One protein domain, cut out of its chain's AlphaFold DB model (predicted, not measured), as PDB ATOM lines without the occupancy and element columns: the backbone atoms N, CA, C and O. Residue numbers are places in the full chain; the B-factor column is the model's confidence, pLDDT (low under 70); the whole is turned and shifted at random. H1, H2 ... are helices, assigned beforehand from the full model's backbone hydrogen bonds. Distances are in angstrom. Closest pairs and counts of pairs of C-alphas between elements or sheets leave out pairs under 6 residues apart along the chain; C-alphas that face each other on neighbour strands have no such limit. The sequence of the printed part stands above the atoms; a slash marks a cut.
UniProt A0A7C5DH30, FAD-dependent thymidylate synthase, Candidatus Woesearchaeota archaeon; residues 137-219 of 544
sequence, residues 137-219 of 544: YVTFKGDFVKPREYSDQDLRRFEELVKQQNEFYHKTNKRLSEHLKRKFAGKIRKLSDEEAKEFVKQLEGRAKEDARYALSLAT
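This is residues 137 to 219 of the 544 residues of the protein "FAD-dependent thymidylate synthase" of Candidatus Woesearchaeota archaeon (UniProt A0A7C5DH30). A long helix, H1, makes the length of a slim rod; the tiny helix H2 follows its last residues at the turn, and H3 folds back from there and packs on H1 at a shallow tilt, running the opposite way. The first printed stretch, residues 137 to 151, has no named element; it runs along the length of the rod toward the end where H1 begins, with its C-alphas 6 to 29 A from the mean of all C-alphas. The printed part has 83 residues, with three named helices in the order H1, H2, H3 and no named strand; the class is all helix. The whole is loose, with a radius of gyration of the C-alphas of 17.0 A and spans of 57 by 17 by 14 A.

The printed part begins at Tyr 137, C-alpha at (136.754, 195.905, 187.035). H1, residues 152 to 183, begins at C-alpha (152.236, 221.590, 203.182) and is 45.6 A long from first to last C-alpha. H2 is residues 185 to 188. H3, residues 193 to 214, is 33.1 A long and ends at C-alpha (135.468, 205.055, 200.074).

H1 and H3 touch, with the closest C-alphas, those of Leu 176 and Ala 207, 5.1 A apart. Their lines stand at a shallow tilt of 31 degrees, and they run opposite ways. H1 and H2 meet only through their link. H2 and H3 only just touch, with 3 pairs of C-alphas within 8 A, and H3 does so with residues 196 to 200 alone; the closest C-alphas are those of Ile 188 and Ala 196, 5.4 A apart. In H1 every O i to N i+4 pair is within hydrogen-bond range, in H3 16 of 18 are, and H2 is too short for such a pair.

The two C-alphas farthest apart, those of Ser 151 and Lys 190, are 56.8 A apart. The printed part has no cut, and the links H1 to H2 and H2 to H3 are tight. The mean pLDDT of the printed part is 95.4, and no printed residue is under 70.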
ATOM      1  N   TYR A 137     136.001 197.040 187.570       82.12
ATOM      2  CA  TYR A 137     136.754 195.905 187.035       82.12
ATOM      3  C   TYR A 137     138.196 195.874 187.544       82.12
ATOM      4  O   TYR A 137     138.728 194.796 187.829       82.12
ATOM      5  N   VAL A 138     138.814 197.041 187.731       84.94
ATOM      6  CA  VAL A 138     140.224 197.150 188.117       84.94
ATOM      7  C   VAL A 138     140.360 197.495 189.595       84.94
ATOM      8  O   VAL A 138     139.717 198.418 190.082       84.94
ATOM      9  N   THR A 139     141.236 196.781 190.303       86.19
ATOM     10  CA  THR A 139     141.637 197.152 191.665       86.19
ATOM     11  C   THR A 139     142.625 198.313 191.600       86.19
ATOM     12  O   THR A 139     143.663 198.212 190.942       86.19
ATOM     13  N   PHE A 140     142.311 199.421 192.267       85.25
ATOM     14  CA  PHE A 140     143.189 200.590 192.312       85.25
ATOM     15  C   PHE A 140     144.274 200.393 193.373       85.25
ATOM     16  O   PHE A 140     144.035 199.732 194.376       85.25
ATOM     17  N   LYS A 141     145.477 200.927 193.129       85.56
ATOM     18  CA  LYS A 141     146.649 200.756 194.011       85.56
ATOM     19  C   LYS A 141     146.766 201.822 195.108       85.56
ATOM     20  O   LYS A 141     147.662 201.731 195.936       85.56
ATOM     21  N   GLY A 142     145.892 202.828 195.085       87.44
ATOM     22  CA  GLY A 142     145.932 203.966 196.001       87.44
ATOM     23  C   GLY A 142     146.724 205.171 195.501       87.44
ATOM     24  O   GLY A 142     146.988 206.076 196.280       87.44
ATOM     25  N   ASP A 143     147.071 205.226 194.214       93.00
ATOM     26  CA  ASP A 143     147.652 206.427 193.614       93.00
ATOM     27  C   ASP A 143     146.634 207.581 193.599       93.00
ATOM     28  O   ASP A 143     145.490 207.403 193.172       93.00
ATOM     29  N   PHE A 144     147.057 208.781 194.000       96.00
ATOM     30  CA  PHE A 144     146.225 209.989 193.980       96.00
ATOM     31  C   PHE A 144     147.001 211.229 193.518       96.00
ATOM     32  O   PHE A 144     148.240 211.244 193.467       96.00
ATOM     33  N   VAL A 145     146.257 212.246 193.093       95.88
ATOM     34  CA  VAL A 145     146.748 213.582 192.755       95.88
ATOM     35  C   VAL A 145     146.806 214.418 194.024       95.88
ATOM     36  O   VAL A 145     145.891 214.390 194.838       95.88
ATOM     37  N   LYS A 146     147.905 215.150 194.193       95.00
ATOM     38  CA  LYS A 146     148.087 216.086 195.299       95.00
ATOM     39  C   LYS A 146     147.618 217.470 194.836       95.00
ATOM     40  O   LYS A 146     148.209 217.964 193.870       95.00
ATOM     41  N   PRO A 147     146.588 218.066 195.461       94.06
ATOM     42  CA  PRO A 147     146.169 219.428 195.145       94.06
ATOM     43  C   PRO A 147     147.315 220.407 195.409       94.06
ATOM     44  O   PRO A 147     147.958 220.333 196.457       94.06
ATOM     45  N   ARG A 148     147.593 221.298 194.456       91.94
ATOM     46  CA  ARG A 148     148.650 222.321 194.591       91.94
ATOM     47  C   ARG A 148     148.187 223.527 195.403       91.94
ATOM     48  O   ARG A 148     148.991 224.346 195.822       91.94
ATOM     49  N   GLU A 149     146.883 223.627 195.604       94.75
ATOM     50  CA  GLU A 149     146.206 224.668 196.357       94.75
ATOM     51  C   GLU A 149     146.380 224.499 197.874       94.75
ATOM     52  O   GLU A 149     146.118 225.432 198.627       94.75
ATOM     53  N   TYR A 150     146.787 223.314 198.337       96.25
ATOM     54  CA  TYR A 150     146.937 223.025 199.762       96.25
ATOM     55  C   TYR A 150     148.292 223.483 200.293       96.25
ATOM     56  O   TYR A 150     149.319 223.341 199.633       96.25
ATOM     57  N   SER A 151     148.290 223.977 201.533       96.94
ATOM     58  CA  SER A 151     149.518 224.179 202.301       96.94
ATOM     59  C   SER A 151     150.208 222.834 202.566       96.94
ATOM     60  O   SER A 151     149.550 221.793 202.606       96.94
ATOM     61  N   ASP A 152     151.516 222.829 202.839       96.62
ATOM     62  CA  ASP A 152     152.236 221.590 203.182       96.62
ATOM     63  C   ASP A 152     151.635 220.871 204.401       96.62
ATOM     64  O   ASP A 152     151.664 219.641 204.494       96.62
ATOM     65  N   GLN A 153     151.093 221.630 205.358       96.75
ATOM     66  CA  GLN A 153     150.443 221.081 206.544       96.75
ATOM     67  C   GLN A 153     149.121 220.390 206.196       96.75
ATOM     68  O   GLN A 153     148.886 219.263 206.637       96.75
ATOM     69  N   ASP A 154     148.269 221.041 205.405       98.12
ATOM     70  CA  ASP A 154     146.982 220.467 205.007       98.12
ATOM     71  C   ASP A 154     147.154 219.324 204.012       98.12
ATOM     72  O   ASP A 154     146.406 218.348 204.071       98.12
ATOM     73  N   LEU A 155     148.188 219.379 203.169       97.38
ATOM     74  CA  LEU A 155     148.541 218.287 202.277       97.38
ATOM     75  C   LEU A 155     148.870 217.015 203.068       97.38
ATOM     76  O   LEU A 155     148.341 215.962 202.733       97.38
ATOM     77  N   ARG A 156     149.646 217.092 204.159       97.50
ATOM     78  CA  ARG A 156     149.915 215.918 205.017       97.50
ATOM     79  C   ARG A 156     148.636 215.319 205.609       97.50
ATOM     80  O   ARG A 156     148.429 214.111 205.532       97.50
ATOM     81  N   ARG A 157     147.741 216.163 206.134       97.88
ATOM     82  CA  ARG A 157     146.437 215.726 206.676       97.88
ATOM     83  C   ARG A 157     145.570 215.073 205.598       97.88
ATOM     84  O   ARG A 157     144.903 214.070 205.847       97.88
ATOM     85  N   PHE A 158     145.588 215.630 204.391       98.12
ATOM     86  CA  PHE A 158     144.892 215.081 203.235       98.12
ATOM     87  C   PHE A 158     145.463 213.720 202.810       98.12
ATOM     88  O   PHE A 158     144.703 212.788 202.552       98.12
ATOM     89  N   GLU A 159     146.787 213.566 202.781       97.62
ATOM     90  CA  GLU A 159     147.446 212.295 202.463       97.62
ATOM     91  C   GLU A 159     147.094 211.195 203.472       97.62
ATOM     92  O   GLU A 159     146.804 210.063 203.076       97.62
ATOM     93  N   GLU A 160     147.057 211.527 204.765       97.75
ATOM     94  CA  GLU A 160     146.609 210.613 205.821       97.75
ATOM     95  C   GLU A 160     145.155 210.172 205.612       97.75
ATOM     96  O   GLU A 160     144.858 208.976 205.688       97.75
ATOM     97  N   LEU A 161     144.257 211.103 205.275       98.19
ATOM     98  CA  LEU A 161     142.863 210.791 204.956       98.19
ATOM     99  C   LEU A 161     142.751 209.855 203.743       98.19
ATOM    100  O   LEU A 161     142.042 208.849 203.799       98.19
ATOM    101  N   VAL A 162     143.467 210.145 202.653       97.88
ATOM    102  CA  VAL A 162     143.436 209.309 201.442       97.88
ATOM    103  C   VAL A 162     144.023 207.922 201.717       97.88
ATOM    104  O   VAL A 162     143.540 206.921 201.179       97.88
ATOM    105  N   LYS A 163     145.022 207.811 202.596       97.06
ATOM    106  CA  LYS A 163     145.537 206.516 203.050       97.06
ATOM    107  C   LYS A 163     144.461 205.719 203.796       97.06
ATOM    108  O   LYS A 163     144.226 204.567 203.436       97.06
ATOM    109  N   GLN A 164     143.757 206.335 204.747       97.81
ATOM    110  CA  GLN A 164     142.652 205.690 205.475       97.81
ATOM    111  C   GLN A 164     141.534 205.221 204.528       97.81
ATOM    112  O   GLN A 164     141.036 204.099 204.646       97.81
ATOM    113  N   GLN A 165     141.178 206.049 203.543       98.25
ATOM    114  CA  GLN A 165     140.215 205.719 202.488       98.25
ATOM    115  C   GLN A 165     140.632 204.475 201.683       98.25
ATOM    116  O   GLN A 165     139.832 203.556 201.485       98.25
ATOM    117  N   ASN A 166     141.899 204.401 201.260       97.06
ATOM    118  CA  ASN A 166     142.428 203.252 200.519       97.06
ATOM    119  C   ASN A 166     142.526 201.986 201.382       97.06
ATOM    120  O   ASN A 166     142.189 200.894 200.920       97.06
ATOM    121  N   GLU A 167     142.945 202.109 202.642       97.06
ATOM    122  CA  GLU A 167     142.973 200.990 203.590       97.06
ATOM    123  C   GLU A 167     141.574 200.400 203.794       97.06
ATOM    124  O   GLU A 167     141.398 199.175 203.730       97.06
ATOM    125  N   PHE A 168     140.559 201.259 203.961       97.44
ATOM    126  CA  PHE A 168     139.166 200.828 204.010       97.44
ATOM    127  C   PHE A 168     138.759 200.121 202.716       97.44
ATOM    128  O   PHE A 168     138.228 199.012 202.784       97.44
ATOM    129  N   TYR A 169     139.036 200.709 201.546       97.31
ATOM    130  CA  TYR A 169     138.718 200.113 200.246       97.31
ATOM    131  C   TYR A 169     139.277 198.689 200.121       97.31
ATOM    132  O   TYR A 169     138.528 197.750 199.844       97.31
ATOM    133  N   HIS A 170     140.570 198.494 200.385       95.81
ATOM    134  CA  HIS A 170     141.216 197.187 200.247       95.81
ATOM    135  C   HIS A 170     140.676 196.156 201.241       95.81
ATOM    136  O   HIS A 170     140.332 195.032 200.852       95.81
ATOM    137  N   LYS A 171     140.559 196.537 202.519       96.88
ATOM    138  CA  LYS A 171     140.036 195.662 203.575       96.88
ATOM    139  C   LYS A 171     138.588 195.262 203.295       96.88
ATOM    140  O   LYS A 171     138.231 194.089 203.416       96.88
ATOM    141  N   THR A 172     137.753 196.227 202.925       97.31
ATOM    142  CA  THR A 172     136.321 196.027 202.701       97.31
ATOM    143  C   THR A 172     136.059 195.259 201.412       97.31
ATOM    144  O   THR A 172     135.260 194.330 201.444       97.31
ATOM    145  N   ASN A 173     136.789 195.520 200.323       96.06
ATOM    146  CA  ASN A 173     136.676 194.747 199.082       96.06
ATOM    147  C   ASN A 173     136.917 193.243 199.319       96.06
ATOM    148  O   ASN A 173     136.139 192.403 198.861       96.06
ATOM    149  N   LYS A 174     137.947 192.889 200.104       95.81
ATOM    150  CA  LYS A 174     138.210 191.489 200.477       95.81
ATOM    151  C   LYS A 174     137.036 190.882 201.254       95.81
ATOM    152  O   LYS A 174     136.523 189.829 200.879       95.81
ATOM    153  N   ARG A 175     136.570 191.572 202.301       97.88
ATOM    154  CA  ARG A 175     135.453 191.112 203.148       97.88
ATOM    155  C   ARG A 175     134.145 190.976 202.367       97.88
ATOM    156  O   ARG A 175     133.426 190.000 202.557       97.88
ATOM    157  N   LEU A 176     133.846 191.925 201.482       97.62
ATOM    158  CA  LEU A 176     132.670 191.896 200.615       97.62
ATOM    159  C   LEU A 176     132.752 190.755 199.604       97.62
ATOM    160  O   LEU A 176     131.770 190.041 199.425       97.62
ATOM    161  N   SER A 177     133.921 190.525 199.003       95.62
ATOM    162  CA  SER A 177     134.129 189.407 198.078       95.62
ATOM    163  C   SER A 177     133.849 188.067 198.761       95.62
ATOM    164  O   SER A 177     133.105 187.240 198.234       95.62
ATOM    165  N   GLU A 178     134.387 187.855 199.964       97.12
ATOM    166  CA  GLU A 178     134.129 186.651 200.763       97.12
ATOM    167  C   GLU A 178     132.652 186.534 201.167       97.12
ATOM    168  O   GLU A 178     132.053 185.464 201.039       97.12
ATOM    169  N   HIS A 179     132.045 187.635 201.617       97.81
ATOM    170  CA  HIS A 179     130.636 187.677 201.995       97.81
ATOM    171  C   HIS A 179     129.719 187.315 200.822       97.81
ATOM    172  O   HIS A 179     128.845 186.464 200.973       97.81
ATOM    173  N   LEU A 180     129.929 187.913 199.647       97.56
ATOM    174  CA  LEU A 180     129.127 187.649 198.455       97.56
ATOM    175  C   LEU A 180     129.286 186.198 197.987       97.56
ATOM    176  O   LEU A 180     128.282 185.548 197.700       97.56
ATOM    177  N   LYS A 181     130.506 185.642 197.995       96.62
ATOM    178  CA  LYS A 181     130.731 184.220 197.679       96.62
ATOM    179  C   LYS A 181     129.976 183.298 198.641       96.62
ATOM    180  O   LYS A 181     129.337 182.353 198.191       96.62
ATOM    181  N   ARG A 182     129.982 183.591 199.949       97.25
ATOM    182  CA  ARG A 182     129.206 182.829 200.949       97.25
ATOM    183  C   ARG A 182     127.700 182.974 200.735       97.25
ATOM    184  O   ARG A 182     126.995 181.971 200.692       97.25
ATOM    185  N   LYS A 183     127.218 184.205 200.539       97.50
ATOM    186  CA  LYS A 183     125.802 184.524 200.299       97.50
ATOM    187  C   LYS A 183     125.243 183.787 199.082       97.50
ATOM    188  O   LYS A 183     124.103 183.336 199.113       97.50
ATOM    189  N   PHE A 184     126.044 183.637 198.029       97.12
ATOM    190  CA  PHE A 184     125.642 182.960 196.797       97.12
ATOM    191  C   PHE A 184     126.207 181.535 196.648       97.12
ATOM    192  O   PHE A 184     126.100 180.955 195.568       97.12
ATOM    193  N   ALA A 185     126.743 180.924 197.712       95.88
ATOM    194  CA  ALA A 185     127.371 179.598 197.656       95.88
ATOM    195  C   ALA A 185     126.428 178.509 197.116       95.88
ATOM    196  O   ALA A 185     126.839 177.667 196.318       95.88
ATOM    197  N   GLY A 186     125.146 178.555 197.494       96.00
ATOM    198  CA  GLY A 186     124.137 177.620 196.993       96.00
ATOM    199  C   GLY A 186     123.871 177.746 195.489       96.00
ATOM    200  O   GLY A 186     123.584 176.742 194.847       96.00
ATOM    201  N   LYS A 187     124.001 178.953 194.916       95.38
ATOM    202  CA  LYS A 187     123.902 179.169 193.465       95.38
ATOM    203  C   LYS A 187     125.165 178.682 192.760       95.38
ATOM    204  O   LYS A 187     125.051 177.977 191.771       95.38
ATOM    205  N   ILE A 188     126.340 179.000 193.304       95.25
ATOM    206  CA  ILE A 188     127.638 178.589 192.747       95.25
ATOM    207  C   ILE A 188     127.707 177.064 192.586       95.25
ATOM    208  O   ILE A 188     128.086 176.588 191.527       95.25
ATOM    209  N   ARG A 189     127.264 176.295 193.592       95.19
ATOM    210  CA  ARG A 189     127.268 174.818 193.557       95.19
ATOM    211  C   ARG A 189     126.368 174.188 192.487       95.19
ATOM    212  O   ARG A 189     126.487 172.995 192.250       95.19
ATOM    213  N   LYS A 190     125.425 174.945 191.919       96.00
ATOM    214  CA  LYS A 190     124.473 174.461 190.905       96.00
ATOM    215  C   LYS A 190     124.896 174.798 189.474       96.00
ATOM    216  O   LYS A 190     124.214 174.384 188.546       96.00
ATOM    217  N   LEU A 191     125.944 175.600 189.313       96.06
ATOM    218  CA  LEU A 191     126.475 176.006 188.017       96.06
ATOM    219  C   LEU A 191     127.538 175.008 187.554       96.06
ATOM    220  O   LEU A 191     128.156 174.341 188.385       96.06
ATOM    221  N   SER A 192     127.773 174.941 186.244       96.25
ATOM    222  CA  SER A 192     128.982 174.304 185.707       96.25
ATOM    223  C   SER A 192     130.247 175.048 186.161       96.25
ATOM    224  O   SER A 192     130.178 176.185 186.638       96.25
ATOM    225  N   ASP A 193     131.419 174.434 186.005       94.00
ATOM    226  CA  ASP A 193     132.685 175.032 186.441       94.00
ATOM    227  C   ASP A 193     132.988 176.360 185.727       94.00
ATOM    228  O   ASP A 193     133.440 177.324 186.357       94.00
ATOM    229  N   GLU A 194     132.718 176.449 184.423       95.56
ATOM    230  CA  GLU A 194     132.884 177.670 183.628       95.56
ATOM    231  C   GLU A 194     131.936 178.780 184.098       95.56
ATOM    232  O   GLU A 194     132.364 179.914 184.344       95.56
ATOM    233  N   GLU A 195     130.658 178.453 184.287       95.88
ATOM    234  CA  GLU A 195     129.643 179.400 184.757       95.88
ATOM    235  C   GLU A 195     129.921 179.868 186.190       95.88
ATOM    236  O   GLU A 195     129.752 181.047 186.509       95.88
ATOM    237  N   ALA A 196     130.379 178.967 187.061       95.31
ATOM    238  CA  ALA A 196     130.750 179.284 188.431       95.31
ATOM    239  C   ALA A 196     131.928 180.267 188.478       95.31
ATOM    240  O   ALA A 196     131.881 181.233 189.245       95.31
ATOM    241  N   LYS A 197     132.960 180.070 187.645       95.31
ATOM    242  CA  LYS A 197     134.110 180.987 187.544       95.31
ATOM    243  C   LYS A 197     133.683 182.384 187.106       95.31
ATOM    244  O   LYS A 197     134.055 183.366 187.754       95.31
ATOM    245  N   GLU A 198     132.879 182.482 186.050       95.31
ATOM    246  CA  GLU A 198     132.404 183.777 185.557       95.31
ATOM    247  C   GLU A 198     131.492 184.461 186.585       95.31
ATOM    248  O   GLU A 198     131.652 185.644 186.887       95.31
ATOM    249  N   PHE A 199     130.602 183.707 187.232       96.06
ATOM    250  CA  PHE A 199     129.743 184.249 188.280       96.06
ATOM    251  C   PHE A 199     130.546 184.734 189.497       96.06
ATOM    252  O   PHE A 199     130.269 185.805 190.037       96.06
ATOM    253  N   VAL A 200     131.592 184.014 189.912       94.88
ATOM    254  CA  VAL A 200     132.498 184.454 190.988       94.88
ATOM    255  C   VAL A 200     133.212 185.756 190.621       94.88
ATOM    256  O   VAL A 200     133.273 186.664 191.453       94.88
ATOM    257  N   LYS A 201     133.686 185.895 189.381       93.19
ATOM    258  CA  LYS A 201     134.296 187.135 188.881       93.19
ATOM    259  C   LYS A 201     133.310 188.308 188.912       93.19
ATOM    260  O   LYS A 201     133.686 189.418 189.292       93.19
ATOM    261  N   GLN A 202     132.036 188.069 188.595       94.06
ATOM    262  CA  GLN A 202     130.978 189.077 188.740       94.06
ATOM    263  C   GLN A 202     130.759 189.480 190.205       94.06
ATOM    264  O   GLN A 202     130.604 190.666 190.498       94.06
ATOM    265  N   LEU A 203     130.780 188.528 191.145       94.88
ATOM    266  CA  LEU A 203     130.675 188.826 192.580       94.88
ATOM    267  C   LEU A 203     131.863 189.656 193.084       94.88
ATOM    268  O   LEU A 203     131.668 190.579 193.871       94.88
ATOM    269  N   GLU A 204     133.078 189.382 192.610       93.06
ATOM    270  CA  GLU A 204     134.255 190.209 192.907       93.06
ATOM    271  C   GLU A 204     134.136 191.616 192.305       93.06
ATOM    272  O   GLU A 204     134.516 192.597 192.943       93.06
ATOM    273  N   GLY A 205     133.566 191.740 191.103       93.31
ATOM    274  CA  GLY A 205     133.221 193.035 190.507       93.31
ATOM    275  C   GLY A 205     132.230 193.829 191.363       93.31
ATOM    276  O   GLY A 205     132.438 195.017 191.600       93.31
ATOM    277  N   ARG A 206     131.200 193.168 191.907       95.06
ATOM    278  CA  ARG A 206     130.239 193.785 192.841       95.06
ATOM    279  C   ARG A 206     130.897 194.220 194.147       95.06
ATOM    280  O   ARG A 206     130.643 195.319 194.618       95.06
ATOM    281  N   ALA A 207     131.785 193.397 194.705       95.75
ATOM    282  CA  ALA A 207     132.532 193.762 195.906       95.75
ATOM    283  C   ALA A 207     133.401 195.010 195.691       95.75
ATOM    284  O   ALA A 207     133.436 195.885 196.555       95.75
ATOM    285  N   LYS A 208     134.063 195.123 194.530       94.62
ATOM    286  CA  LYS A 208     134.810 196.330 194.142       94.62
ATOM    287  C   LYS A 208     133.889 197.537 193.988       94.62
ATOM    288  O   LYS A 208     134.236 198.618 194.454       94.62
ATOM    289  N   GLU A 209     132.741 197.354 193.342       94.88
ATOM    290  CA  GLU A 209     131.742 198.404 193.133       94.88
ATOM    291  C   GLU A 209     131.194 198.969 194.443       94.88
ATOM    292  O   GLU A 209     131.070 200.183 194.555       94.88
ATOM    293  N   ASP A 210     130.957 198.122 195.439       96.44
ATOM    294  CA  ASP A 210     130.502 198.548 196.763       96.44
ATOM    295  C   ASP A 210     131.657 199.153 197.587       96.44
ATOM    296  O   ASP A 210     131.503 200.183 198.243       96.44
ATOM    297  N   ALA A 211     132.858 198.565 197.532       96.19
ATOM    298  CA  ALA A 211     134.010 199.062 198.286       96.19
ATOM    299  C   ALA A 211     134.506 200.433 197.798       96.19
ATOM    300  O   ALA A 211     135.041 201.208 198.596       96.19
ATOM    301  N   ARG A 212     134.361 200.745 196.501       95.25
ATOM    302  CA  ARG A 212     134.905 201.980 195.904       95.25
ATOM    303  C   ARG A 212     134.263 203.260 196.436       95.25
ATOM    304  O   ARG A 212     134.824 204.322 196.209       95.25
ATOM    305  N   TYR A 213     133.137 203.174 197.146       96.00
ATOM    306  CA  TYR A 213     132.475 204.326 197.770       96.00
ATOM    307  C   TYR A 213     133.379 205.061 198.775       96.00
ATOM    308  O   TYR A 213     133.109 206.207 199.112       96.00
ATOM    309  N   ALA A 214     134.457 204.421 199.237       96.31
ATOM    310  CA  ALA A 214     135.468 205.055 200.074       96.31
ATOM    311  C   ALA A 214     136.602 205.744 199.291       96.31
ATOM    312  O   ALA A 214     137.393 206.450 199.909       96.31
ATOM    313  N   LEU A 215     136.737 205.523 197.976       96.25
ATOM    314  CA  LEU A 215     137.849 206.074 197.196       96.25
ATOM    315  C   LEU A 215     137.736 207.596 197.054       96.25
ATOM    316  O   LEU A 215     136.659 208.148 196.847       96.25
ATOM    317  N   SER A 216     138.888 208.261 197.116       97.25
ATOM    318  CA  SER A 216     138.998 209.708 196.960       97.25
ATOM    319  C   SER A 216     138.682 210.162 195.532       97.25
ATOM    320  O   SER A 216     139.094 209.526 194.561       97.25
ATOM    321  N   LEU A 217     138.093 211.350 195.381       96.94
ATOM    322  CA  LEU A 217     138.036 212.037 194.083       96.94
ATOM    323  C   LEU A 217     139.428 212.452 193.570       96.94
ATOM    324  O   LEU A 217     139.604 212.718 192.383       96.94
ATOM    325  N   ALA A 218     140.449 212.440 194.429       96.81
ATOM    326  CA  ALA A 218     141.834 212.622 194.015       96.81
ATOM    327  C   ALA A 218     142.478 211.349 193.449       96.81
ATOM    328  O   ALA A 218     143.598 211.416 192.945       96.81
ATOM    329  N   THR A 219     141.820 210.186 193.529       96.25
ATOM    330  CA  THR A 219     142.362 208.932 192.996       96.25
ATOM    331  C   THR A 219     142.739 209.102 191.523       96.25
ATOM    332  O   THR A 219     141.935 209.557 190.710       96.25
TER     333      THR A 219